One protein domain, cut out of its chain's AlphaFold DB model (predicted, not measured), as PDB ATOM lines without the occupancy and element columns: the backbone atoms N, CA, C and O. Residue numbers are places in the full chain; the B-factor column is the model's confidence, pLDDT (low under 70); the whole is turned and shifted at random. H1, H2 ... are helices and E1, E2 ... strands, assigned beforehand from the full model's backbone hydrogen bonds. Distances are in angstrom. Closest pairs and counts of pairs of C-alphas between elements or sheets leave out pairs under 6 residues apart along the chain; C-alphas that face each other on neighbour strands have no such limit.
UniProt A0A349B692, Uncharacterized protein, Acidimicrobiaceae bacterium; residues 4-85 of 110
ATOM      1  N   LEU A   4      33.181  27.458  50.803       75.81
ATOM      2  CA  LEU A   4      33.320  26.006  50.951       75.81
ATOM      3  C   LEU A   4      31.975  25.310  51.228       75.81
ATOM      4  O   LEU A   4      31.661  24.311  50.593       75.81
ATOM      5  N   HIS A   5      31.136  25.880  52.102       77.81
ATOM      6  CA  HIS A   5      29.820  25.311  52.414       77.81
ATOM      7  C   HIS A   5      28.893  25.308  51.191       77.81
ATOM      8  O   HIS A   5      28.116  24.377  51.014       77.81
ATOM      9  N   ARG A   6      28.994  26.323  50.317       77.00
ATOM     10  CA  ARG A   6      28.204  26.385  49.076       77.00
ATOM     11  C   ARG A   6      28.656  25.340  48.055       77.00
ATOM     12  O   ARG A   6      27.807  24.715  47.432       77.00
ATOM     13  N   ALA A   7      29.966  25.133  47.913       74.81
ATOM     14  CA  ALA A   7      30.514  24.124  47.006       74.81
ATOM     15  C   ALA A   7      30.140  22.696  47.444       74.81
ATOM     16  O   ALA A   7      29.675  21.906  46.629       74.81
ATOM     17  N   VAL A   8      30.261  22.394  48.743       79.56
ATOM     18  CA  VAL A   8      29.867  21.089  49.303       79.56
ATOM     19  C   VAL A   8      28.362  20.856  49.155       79.56
ATOM     20  O   VAL A   8      27.954  19.785  48.718       79.56
ATOM     21  N   ALA A   9      27.532  21.863  49.443       80.06
ATOM     22  CA  ALA A   9      26.084  21.753  49.265       80.06
ATOM     23  C   ALA A   9      25.691  21.499  47.799       80.06
ATOM     24  O   ALA A   9      24.828  20.664  47.537       80.06
ATOM     25  N   ALA A  10      26.342  22.168  46.842       77.50
ATOM     26  CA  ALA A  10      26.090  21.962  45.417       77.50
ATOM     27  C   ALA A  10      26.505  20.558  44.946       77.50
ATOM     28  O   ALA A  10      25.765  19.921  44.200       77.50
ATOM     29  N   ALA A  11      27.651  20.056  45.415       77.06
ATOM     30  CA  ALA A  11      28.105  18.703  45.103       77.06
ATOM     31  C   ALA A  11      27.150  17.638  45.665       77.06
ATOM     32  O   ALA A  11      26.766  16.718  44.947       77.06
ATOM     33  N   LEU A  12      26.709  17.793  46.917       83.12
ATOM     34  CA  LEU A  12      25.728  16.893  47.530       83.12
ATOM     35  C   LEU A  12      24.388  16.925  46.791       83.12
ATOM     36  O   LEU A  12      23.821  15.869  46.518       83.12
ATOM     37  N   LEU A  13      23.905  18.113  46.415       82.19
ATOM     38  CA  LEU A  13      22.682  18.254  45.628       82.19
ATOM     39  C   LEU A  13      22.807  17.539  44.275       82.19
ATOM     40  O   LEU A  13      21.888  16.827  43.881       82.19
ATOM     41  N   ALA A  14      23.942  17.685  43.587       78.50
ATOM     42  CA  ALA A  14      24.189  17.010  42.316       78.50
ATOM     43  C   ALA A  14      24.160  15.482  42.470       78.50
ATOM     44  O   ALA A  14      23.494  14.810  41.688       78.50
ATOM     45  N   VAL A  15      24.802  14.939  43.511       80.69
ATOM     46  CA  VAL A  15      24.775  13.495  43.800       80.69
ATOM     47  C   VAL A  15      23.351  13.014  44.076       80.69
ATOM     48  O   VAL A  15      22.923  12.022  43.492       80.69
ATOM     49  N   VAL A  16      22.589  13.724  44.913       85.19
ATOM     50  CA  VAL A  16      21.197  13.361  45.231       85.19
ATOM     51  C   VAL A  16      20.320  13.384  43.978       85.19
ATOM     52  O   VAL A  16      19.555  12.450  43.754       85.19
ATOM     53  N   LEU A  17      20.458  14.410  43.133       80.38
ATOM     54  CA  LEU A  17      19.714  14.511  41.879       80.38
ATOM     55  C   LEU A  17      20.100  13.408  40.891       80.38
ATOM     56  O   LEU A  17      19.219  12.848  40.243       80.38
ATOM     57  N   SER A  18      21.384  13.056  40.797       78.56
ATOM     58  CA  SER A  18      21.838  11.938  39.968       78.56
ATOM     59  C   SER A  18      21.255  10.610  40.446       78.56
ATOM     60  O   SER A  18      20.722   9.866  39.630       78.56
ATOM     61  N   VAL A  19      21.279  10.337  41.754       84.19
ATOM     62  CA  VAL A  19      20.683   9.116  42.320       84.19
ATOM     63  C   VAL A  19      19.177   9.080  42.067       84.19
ATOM     64  O   VAL A  19      18.666   8.068  41.595       84.19
ATOM     65  N   ALA A  20      18.466  10.185  42.307       84.06
ATOM     66  CA  ALA A  20      17.031  10.272  42.044       84.06
ATOM     67  C   ALA A  20      16.705  10.031  40.560       84.06
ATOM     68  O   ALA A  20      15.796   9.264  40.248       84.06
ATOM     69  N   ALA A  21      17.481  10.620  39.644       80.12
ATOM     70  CA  ALA A  21      17.328  10.401  38.210       80.12
ATOM     71  C   ALA A  21      17.578   8.934  37.826       80.12
ATOM     72  O   ALA A  21      16.807   8.373  37.050       80.12
ATOM     73  N   SER A  22      18.600   8.288  38.398       81.88
ATOM     74  CA  SER A  22      18.863   6.863  38.175       81.88
ATOM     75  C   SER A  22      17.731   5.975  38.694       81.88
ATOM     76  O   SER A  22      17.353   5.029  38.011       81.88
ATOM     77  N   VAL A  23      17.152   6.283  39.858       85.06
ATOM     78  CA  VAL A  23      16.015   5.523  40.405       85.06
ATOM     79  C   VAL A  23      14.794   5.644  39.498       85.06
ATOM     80  O   VAL A  23      14.216   4.627  39.128       85.06
ATOM     81  N   VAL A  24      14.429   6.863  39.084       85.50
ATOM     82  CA  VAL A  24      13.310   7.081  38.149       85.50
ATOM     83  C   VAL A  24      13.556   6.345  36.832       85.50
ATOM     84  O   VAL A  24      12.637   5.738  36.287       85.50
ATOM     85  N   TRP A  25      14.797   6.350  36.348       84.06
ATOM     86  CA  TRP A  25      15.188   5.650  35.130       84.06
ATOM     87  C   TRP A  25      15.027   4.124  35.247       84.06
ATOM     88  O   TRP A  25      14.396   3.518  34.384       84.06
ATOM     89  N   VAL A  26      15.523   3.502  36.325       83.44
ATOM     90  CA  VAL A  26      15.394   2.047  36.552       83.44
ATOM     91  C   VAL A  26      13.932   1.639  36.737       83.44
ATOM     92  O   VAL A  26      13.482   0.683  36.112       83.44
ATOM     93  N   VAL A  27      13.182   2.370  37.566       87.25
ATOM     94  CA  VAL A  27      11.770   2.061  37.850       87.25
ATOM     95  C   VAL A  27      10.920   2.223  36.594       87.25
ATOM     96  O   VAL A  27      10.133   1.338  36.272       87.25
ATOM     97  N   GLY A  28      11.114   3.312  35.846       86.12
ATOM     98  CA  GLY A  28      10.401   3.530  34.592       86.12
ATOM     99  C   GLY A  28      10.684   2.435  33.561       86.12
ATOM    100  O   GLY A  28       9.772   2.033  32.843       86.12
ATOM    101  N   LEU A  29      11.924   1.930  33.499       85.81
ATOM    102  CA  LEU A  29      12.303   0.913  32.522       85.81
ATOM    103  C   LEU A  29      11.671  -0.426  32.887       85.81
ATOM    104  O   LEU A  29      11.187  -1.129  32.006       85.81
ATOM    105  N   GLY A  30      11.650  -0.749  34.182       84.69
ATOM    106  CA  GLY A  30      10.953  -1.919  34.705       84.69
ATOM    107  C   GLY A  30       9.471  -1.898  34.340       84.69
ATOM    108  O   GLY A  30       8.996  -2.841  33.721       84.69
ATOM    109  N   GLN A  31       8.779  -0.789  34.618       86.56
ATOM    110  CA  GLN A  31       7.355  -0.629  34.297       86.56
ATOM    111  C   GLN A  31       7.085  -0.728  32.791       86.56
ATOM    112  O   GLN A  31       6.177  -1.436  32.374       86.56
ATOM    113  N   TYR A  32       7.916  -0.086  31.962       86.69
ATOM    114  CA  TYR A  32       7.815  -0.206  30.508       86.69
ATOM    115  C   TYR A  32       7.929  -1.662  30.040       86.69
ATOM    116  O   TYR A  32       7.147  -2.113  29.207       86.69
ATOM    117  N   LEU A  33       8.908  -2.399  30.567       86.31
ATOM    118  CA  LEU A  33       9.149  -3.789  30.196       86.31
ATOM    119  C   LEU A  33       8.047  -4.732  30.704       86.31
ATOM    120  O   LEU A  33       7.683  -5.676  30.004       86.31
ATOM    121  N   GLU A  34       7.505  -4.475  31.895       83.44
ATOM    122  CA  GLU A  34       6.345  -5.193  32.428       83.44
ATOM    123  C   GLU A  34       5.121  -4.979  31.528       83.44
ATOM    124  O   GLU A  34       4.563  -5.954  31.020       83.44
ATOM    125  N   ASP A  35       4.769  -3.723  31.235       84.19
ATOM    126  CA  ASP A  35       3.661  -3.370  30.338       84.19
ATOM    127  C   ASP A  35       3.852  -3.954  28.931       84.19
ATOM    128  O   ASP A  35       2.904  -4.442  28.308       84.19
ATOM    129  N   TYR A  36       5.088  -3.963  28.425       83.69
ATOM    130  CA  TYR A  36       5.424  -4.574  27.141       83.69
ATOM    131  C   TYR A  36       5.121  -6.078  27.131       83.69
ATOM    132  O   TYR A  36       4.483  -6.589  26.205       83.69
ATOM    133  N   CYS A  37       5.525  -6.801  28.178       81.69
ATOM    134  CA  CYS A  37       5.237  -8.226  28.284       81.69
ATOM    135  C   CYS A  37       3.737  -8.505  28.441       81.69
ATOM    136  O   CYS A  37       3.249  -9.463  27.842       81.69
ATOM    137  N   PHE A  38       2.981  -7.672  29.161       79.56
ATOM    138  CA  PHE A  38       1.524  -7.831  29.257       79.56
ATOM    139  C   PHE A  38       0.813  -7.572  27.923       79.56
ATOM    140  O   PHE A  38      -0.056  -8.341  27.513       79.56
ATOM    141  N   THR A  39       1.209  -6.524  27.201       77.50
ATOM    142  CA  THR A  39       0.559  -6.130  25.940       77.50
ATOM    143  C   THR A  39       0.915  -7.030  24.757       77.50
ATOM    144  O   THR A  39       0.095  -7.199  23.855       77.50
ATOM    145  N   SER A  40       2.099  -7.653  24.751       72.50
ATOM    146  CA  SER A  40       2.580  -8.438  23.603       72.50
ATOM    147  C   SER A  40       1.806  -9.731  23.316       72.50
ATOM    148  O   SER A  40       1.814 -10.193  22.175       72.50
ATOM    149  N   VAL A  41       1.131 -10.319  24.311       64.56
ATOM    150  CA  VAL A  41       0.453 -11.626  24.160       64.56
ATOM    151  C   VAL A  41      -1.060 -11.501  24.064       64.56
ATOM    152  O   VAL A  41      -1.724 -12.473  23.717       64.56
ATOM    153  N   GLY A  42      -1.621 -10.339  24.415       60.06
ATOM    154  CA  GLY A  42      -3.069 -10.181  24.569       60.06
ATOM    155  C   GLY A  42      -3.696 -11.234  25.495       60.06
ATOM    156  O   GLY A  42      -4.876 -11.539  25.347       60.06
ATOM    157  N   ARG A  43      -2.900 -11.844  26.389       59.03
ATOM    158  CA  ARG A  43      -3.351 -12.856  27.346       59.03
ATOM    159  C   ARG A  43      -3.683 -12.195  28.668       59.03
ATOM    160  O   ARG A  43      -2.954 -11.319  29.130       59.03
ATOM    161  N   ASP A  44      -4.759 -12.682  29.270       55.22
ATOM    162  CA  ASP A  44      -5.169 -12.293  30.606       55.22
ATOM    163  C   ASP A  44      -4.054 -12.560  31.624       55.22
ATOM    164  O   ASP A  44      -3.280 -13.518  31.529       55.22
ATOM    165  N   ILE A  45      -4.000 -11.675  32.617       54.75
ATOM    166  CA  ILE A  45      -3.001 -11.560  33.694       54.75
ATOM    167  C   ILE A  45      -2.812 -12.889  34.468       54.75
ATOM    168  O   ILE A  45      -1.814 -13.078  35.162       54.75
ATOM    169  N   GLU A  46      -3.734 -13.840  34.304       56.00
ATOM    170  CA  GLU A  46      -3.764 -15.152  34.951       56.00
ATOM    171  C   GLU A  46      -2.550 -16.041  34.650       56.00
ATOM    172  O   GLU A  46      -2.184 -16.860  35.491       56.00
ATOM    173  N   ALA A  47      -1.886 -15.877  33.499       59.34
ATOM    174  CA  ALA A  47      -0.727 -16.710  33.163       59.34
ATOM    175  C   ALA A  47       0.523 -16.401  34.010       59.34
ATOM    176  O   ALA A  47       1.425 -17.234  34.049       59.34
ATOM    177  N   GLY A  48       0.578 -15.239  34.680       61.94
ATOM    178  CA  GLY A  48       1.708 -14.815  35.511       61.94
ATOM    179  C   GLY A  48       3.025 -14.717  34.728       61.94
ATOM    180  O   GLY A  48       3.662 -15.718  34.416       61.94
ATOM    181  N   SER A  49       3.472 -13.503  34.412       72.69
ATOM    182  CA  SER A  49       4.814 -13.299  33.846       72.69
ATOM    183  C   SER A  49       5.877 -13.580  34.914       72.69
ATOM    184  O   SER A  49       5.788 -13.043  36.018       72.69
ATOM    185  N   THR A  50       6.895 -14.384  34.597       76.00
ATOM    186  CA  THR A  50       8.093 -14.538  35.448       76.00
ATOM    187  C   THR A  50       9.061 -13.364  35.306       76.00
ATOM    188  O   THR A  50      10.033 -13.272  36.056       76.00
ATOM    189  N   GLY A  51       8.767 -12.432  34.396       73.62
ATOM    190  CA  GLY A  51       9.434 -11.145  34.278       73.62
ATOM    191  C   GLY A  51      10.126 -10.930  32.927       73.62
ATOM    192  O   GLY A  51      10.475 -11.884  32.219       73.62
ATOM    193  N   PRO A  52      10.338  -9.660  32.549       84.06
ATOM    194  CA  PRO A  52      11.000  -9.306  31.304       84.06
ATOM    195  C   PRO A  52      12.507  -9.579  31.365       84.06
ATOM    196  O   PRO A  52      13.197  -9.172  32.297       84.06
ATOM    197  N   HIS A  53      13.036 -10.202  30.317       86.75
ATOM    198  CA  HIS A  53      14.463 -10.417  30.109       86.75
ATOM    199  C   HIS A  53      14.930  -9.635  28.883       86.75
ATOM    200  O   HIS A  53      14.389  -9.776  27.786       86.75
ATOM    201  N   VAL A  54      15.953  -8.799  29.055       85.00
ATOM    202  CA  VAL A  54      16.532  -8.017  27.957       85.00
ATOM    203  C   VAL A  54      17.712  -8.782  27.366       85.00
ATOM    204  O   VAL A  54      18.777  -8.883  27.971       85.00
ATOM    205  N   ASP A  55      17.528  -9.286  26.150       86.88
ATOM    206  CA  ASP A  55      18.569  -9.910  25.343       86.88
ATOM    207  C   ASP A  55      19.282  -8.823  24.521       86.88
ATOM    208  O   ASP A  55      18.792  -8.355  23.485       86.88
ATOM    209  N   TRP A  56      20.459  -8.398  24.980       78.25
ATOM    210  CA  TRP A  56      21.279  -7.426  24.251       78.25
ATOM    211  C   TRP A  56      21.841  -8.040  22.950       78.25
ATOM    212  O   TRP A  56      22.374  -9.150  23.003       78.25
ATOM    213  N   PRO A  57      21.833  -7.338  21.795       75.00
ATOM    214  CA  PRO A  57      21.146  -6.085  21.465       75.00
ATOM    215  C   PRO A  57      19.702  -6.257  20.986       75.00
ATOM    216  O   PRO A  57      19.438  -6.935  19.994       75.00
ATOM    217  N   GLY A  58      18.791  -5.488  21.586       82.56
ATOM    218  CA  GLY A  58      17.524  -5.126  20.947       82.56
ATOM    219  C   GLY A  58      16.457  -6.213  20.920       82.56
ATOM    220  O   GLY A  58      15.594  -6.188  20.041       82.56
ATOM    221  N   HIS A  59      16.520  -7.175  21.835       87.00
ATOM    222  CA  HIS A  59      15.462  -8.151  22.022       87.00
ATOM    223  C   HIS A  59      14.937  -8.111  23.452       87.00
ATOM    224  O   HIS A  59      15.704  -8.015  24.408       87.00
ATOM    225  N   VAL A  60      13.620  -8.223  23.581       88.00
ATOM    226  CA  VAL A  60      12.942  -8.429  24.858       88.00
ATOM    227  C   VAL A  60      12.300  -9.804  24.805       88.00
ATOM    228  O   VAL A  60      11.603 -10.150  23.846       88.00
ATOM    229  N   ARG A  61      12.600 -10.605  25.820       88.56
ATOM    230  CA  ARG A  61      12.066 -11.939  26.031       88.56
ATOM    231  C   ARG A  61      11.147 -11.906  27.243       88.56
ATOM    232  O   ARG A  61      11.544 -11.436  28.303       88.56
ATOM    233  N   CYS A  62       9.937 -12.413  27.077       87.31
ATOM    234  CA  CYS A  62       8.954 -12.550  28.141       87.31
ATOM    235  C   CYS A  62       8.708 -14.039  28.372       87.31
ATOM    236  O   CYS A  62       8.379 -14.763  27.426       87.31
ATOM    237  N   GLU A  63       8.894 -14.482  29.609       87.25
ATOM    238  CA  GLU A  63       8.606 -15.845  30.053       87.25
ATOM    239  C   GLU A  63       7.344 -15.824  30.925       87.25
ATOM    240  O   GLU A  63       7.141 -14.909  31.727       87.25
ATOM    241  N   TYR A  64       6.471 -16.809  30.729       83.12
ATOM    242  CA  TYR A  64       5.197 -16.935  31.440       83.12
ATOM    243  C   TYR A  64       5.170 -18.231  32.250       83.12
ATOM    244  O   TYR A  64       5.859 -19.199  31.919       83.12
ATOM    245  N   GLY A  65       4.355 -18.271  33.308       80.69
ATOM    246  CA  GLY A  65       4.271 -19.404  34.234       80.69
ATOM    247  C   GLY A  65       3.831 -20.726  33.595       80.69
ATOM    248  O   GLY A  65       4.084 -21.790  34.153       80.69
ATOM    249  N   ASP A  66       3.230 -20.679  32.406       82.62
ATOM    250  CA  ASP A  66       2.868 -21.855  31.608       82.62
ATOM    251  C   ASP A  66       4.019 -22.394  30.731       82.62
ATOM    252  O   ASP A  66       3.831 -23.352  29.981       82.62
ATOM    253  N   GLY A  67       5.208 -21.788  30.809       81.38
ATOM    254  CA  GLY A  67       6.382 -22.131  30.003       81.38
ATOM    255  C   GLY A  67       6.410 -21.477  28.619       81.38
ATOM    256  O   GLY A  67       7.363 -21.684  27.864       81.38
ATOM    257  N   THR A  68       5.407 -20.667  28.263       83.31
ATOM    258  CA  THR A  68       5.427 -19.896  27.016       83.31
ATOM    259  C   THR A  68       6.559 -18.871  27.064       83.31
ATOM    260  O   THR A  68       6.741 -18.168  28.055       83.31
ATOM    261  N   THR A  69       7.320 -18.763  25.973       86.00
ATOM    262  CA  THR A  69       8.363 -17.743  25.812       86.00
ATOM    263  C   THR A  69       8.120 -16.961  24.530       86.00
ATOM    264  O   THR A  69       8.042 -17.547  23.450       86.00
ATOM    265  N   ILE A  70       8.035 -15.638  24.637       84.69
ATOM    266  CA  ILE A  70       7.894 -14.738  23.488       84.69
ATOM    267  C   ILE A  70       9.135 -13.873  23.400       84.69
ATOM    268  O   ILE A  70       9.574 -13.298  24.391       84.69
ATOM    269  N   ARG A  71       9.704 -13.781  22.199       87.94
ATOM    270  CA  ARG A  71      10.870 -12.950  21.924       87.94
ATOM    271  C   ARG A  71      10.537 -11.975  20.816       87.94
ATOM    272  O   ARG A  71      10.383 -12.374  19.664       87.94
ATOM    273  N   ASN A  72      10.518 -10.699  21.163       85.44
ATOM    274  CA  ASN A  72      10.278  -9.627  20.216       85.44
ATOM    275  C   ASN A  72      11.522  -8.765  20.062       85.44
ATOM    276  O   ASN A  72      12.382  -8.690  20.942       85.44
ATOM    277  N   ARG A  73      11.649  -8.144  18.891       87.56
ATOM    278  CA  ARG A  73      12.680  -7.141  18.658       87.56
ATOM    279  C   ARG A  73      12.166  -5.810  19.185       87.56
ATOM    280  O   ARG A  73      11.174  -5.301  18.674       87.56
ATOM    281  N   ASP A  74      12.868  -5.257  20.160       85.69
ATOM    282  CA  ASP A  74      12.569  -3.954  20.729       85.69
ATOM    283  C   ASP A  74      13.869  -3.238  21.118       85.69
ATOM    284  O   ASP A  74      14.724  -3.765  21.829       85.69
ATOM    285  N   LEU A  75      14.029  -2.027  20.588       85.94
ATOM    286  CA  LEU A  75      15.193  -1.173  20.805       85.94
ATOM    287  C   LEU A  75      14.947  -0.135  21.904       85.94
ATOM    288  O   LEU A  75      15.892   0.564  22.275       85.94
ATOM    289  N   ALA A  76      13.726  -0.023  22.437       85.25
ATOM    290  CA  ALA A  76      13.407   0.929  23.493       85.25
ATOM    291  C   ALA A  76      14.300   0.774  24.739       85.25
ATOM    292  O   ALA A  76      14.808   1.799  25.200       85.25
ATOM    293  N   PRO A  77      14.638  -0.443  25.227       84.12
ATOM    294  CA  PRO A  77      15.550  -0.594  26.366       84.12
ATOM    295  C   PRO A  77      16.962  -0.073  26.073       84.12
ATOM    296  O   PRO A  77      17.603   0.557  26.920       84.12
ATOM    297  N   ALA A  78      17.448  -0.282  24.845       83.75
ATOM    298  CA  ALA A  78      18.738   0.240  24.405       83.75
ATOM    299  C   ALA A  78      18.715   1.774  24.315       83.75
ATOM    300  O   ALA A  78      19.618   2.434  24.832       83.75
ATOM    301  N   ALA A  79      17.662   2.348  23.726       84.19
ATOM    302  CA  ALA A  79      17.478   3.794  23.633       84.19
ATOM    303  C   ALA A  79      17.376   4.450  25.020       84.19
ATOM    304  O   ALA A  79      18.018   5.471  25.267       84.19
ATOM    305  N   TRP A  80      16.644   3.830  25.949       83.69
ATOM    306  CA  TRP A  80      16.562   4.265  27.342       83.69
ATOM    307  C   TRP A  80      17.925   4.239  28.026       83.69
ATOM    308  O   TRP A  80      18.279   5.210  28.691       83.69
ATOM    309  N   THR A  81      18.713   3.180  27.831       81.50
ATOM    310  CA  THR A  81      20.066   3.058  28.409       81.50
ATOM    311  C   THR A  81      20.989   4.164  27.912       81.50
ATOM    312  O   THR A  81      21.664   4.815  28.711       81.50
ATOM    313  N   VAL A  82      20.967   4.442  26.606       84.50
ATOM    314  CA  VAL A  82      21.742   5.543  26.018       84.50
ATOM    315  C   VAL A  82      21.281   6.893  26.569       84.50
ATOM    316  O   VAL A  82      22.117   7.704  26.964       84.50
ATOM    317  N   ALA A  83      19.970   7.130  26.660       82.50
ATOM    318  CA  ALA A  83      19.426   8.366  27.217       82.50
ATOM    319  C   ALA A  83      19.841   8.574  28.686       82.50
ATOM    320  O   ALA A  83      20.272   9.669  29.050       82.50
ATOM    321  N   GLY A  84      19.789   7.526  29.514       80.88
ATOM    322  CA  GLY A  84      20.231   7.575  30.913       80.88
ATOM    323  C   GLY A  84      21.714   7.933  31.049       80.88
ATOM    324  O   GLY A  84      22.081   8.773  31.876       80.88
ATOM    325  N   LEU A  85      22.562   7.368  30.185       81.50
ATOM    326  CA  LEU A  85      23.989   7.694  30.096       81.50
ATOM    327  C   LEU A  85      24.226   9.162  29.719       81.50
ATOM    328  O   LEU A  85      25.025   9.839  30.366       81.50
TER     329      LEU A  85
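AT A GLANCE: This is residues 4 to 85 of the 110 residues of an uncharacterized protein of Acidimicrobiaceae bacterium (UniProt A0A349B692). The last part of one long helix, H1, crosses a small antiparallel sheet, E1 E2 E3; its residues 4 to 20 stick out, and short H2 folds back beside it. The 82 printed residues, class mixed, run H1, E1, E2, E3, H2. The whole is only just loose, close to extended, radius of gyration 17.6 A, spanning 60 by 26 by 16 A.

IN THESE COORDINATES: From C-alpha 4 at (33.320, 26.006, 50.951), H1, residues 4 to 41, runs 56.7 A. Next find E1, 49 to 55, E2, 59 to 64, and E3, 69 to 73. H2, 76 to 85, ends at (23.989, 7.694, 30.096).

HOW THE PARTS SIT: H1 is on the meander, strands each antiparallel to the one before, making two layers; the closest C-alphas of H1 and E1 are those of Leu 33 and Pro 52, 5.9 A, and of H1 and E2 those of Cys 37 and Cys 62, 5.7 A. Within hydrogen-bond range are N 53 and O 61, 2.8 A, in hairpin E1 and E2, and N 62 and O 70, 2.9 A, in hairpin E2 and E3. H1 touches H2 with residues 22 to 29 alone, C-alphas 25 and 84 closest at 6.8 A, opposite ways at a shallow tilt of 3 degrees. Of O i to N i+4 pairs, H2 has every one within range, H1 33 of 34.

THE WHOLE: The printed part has no cut and no long link; residues 41 to 48 have pLDDT under 70.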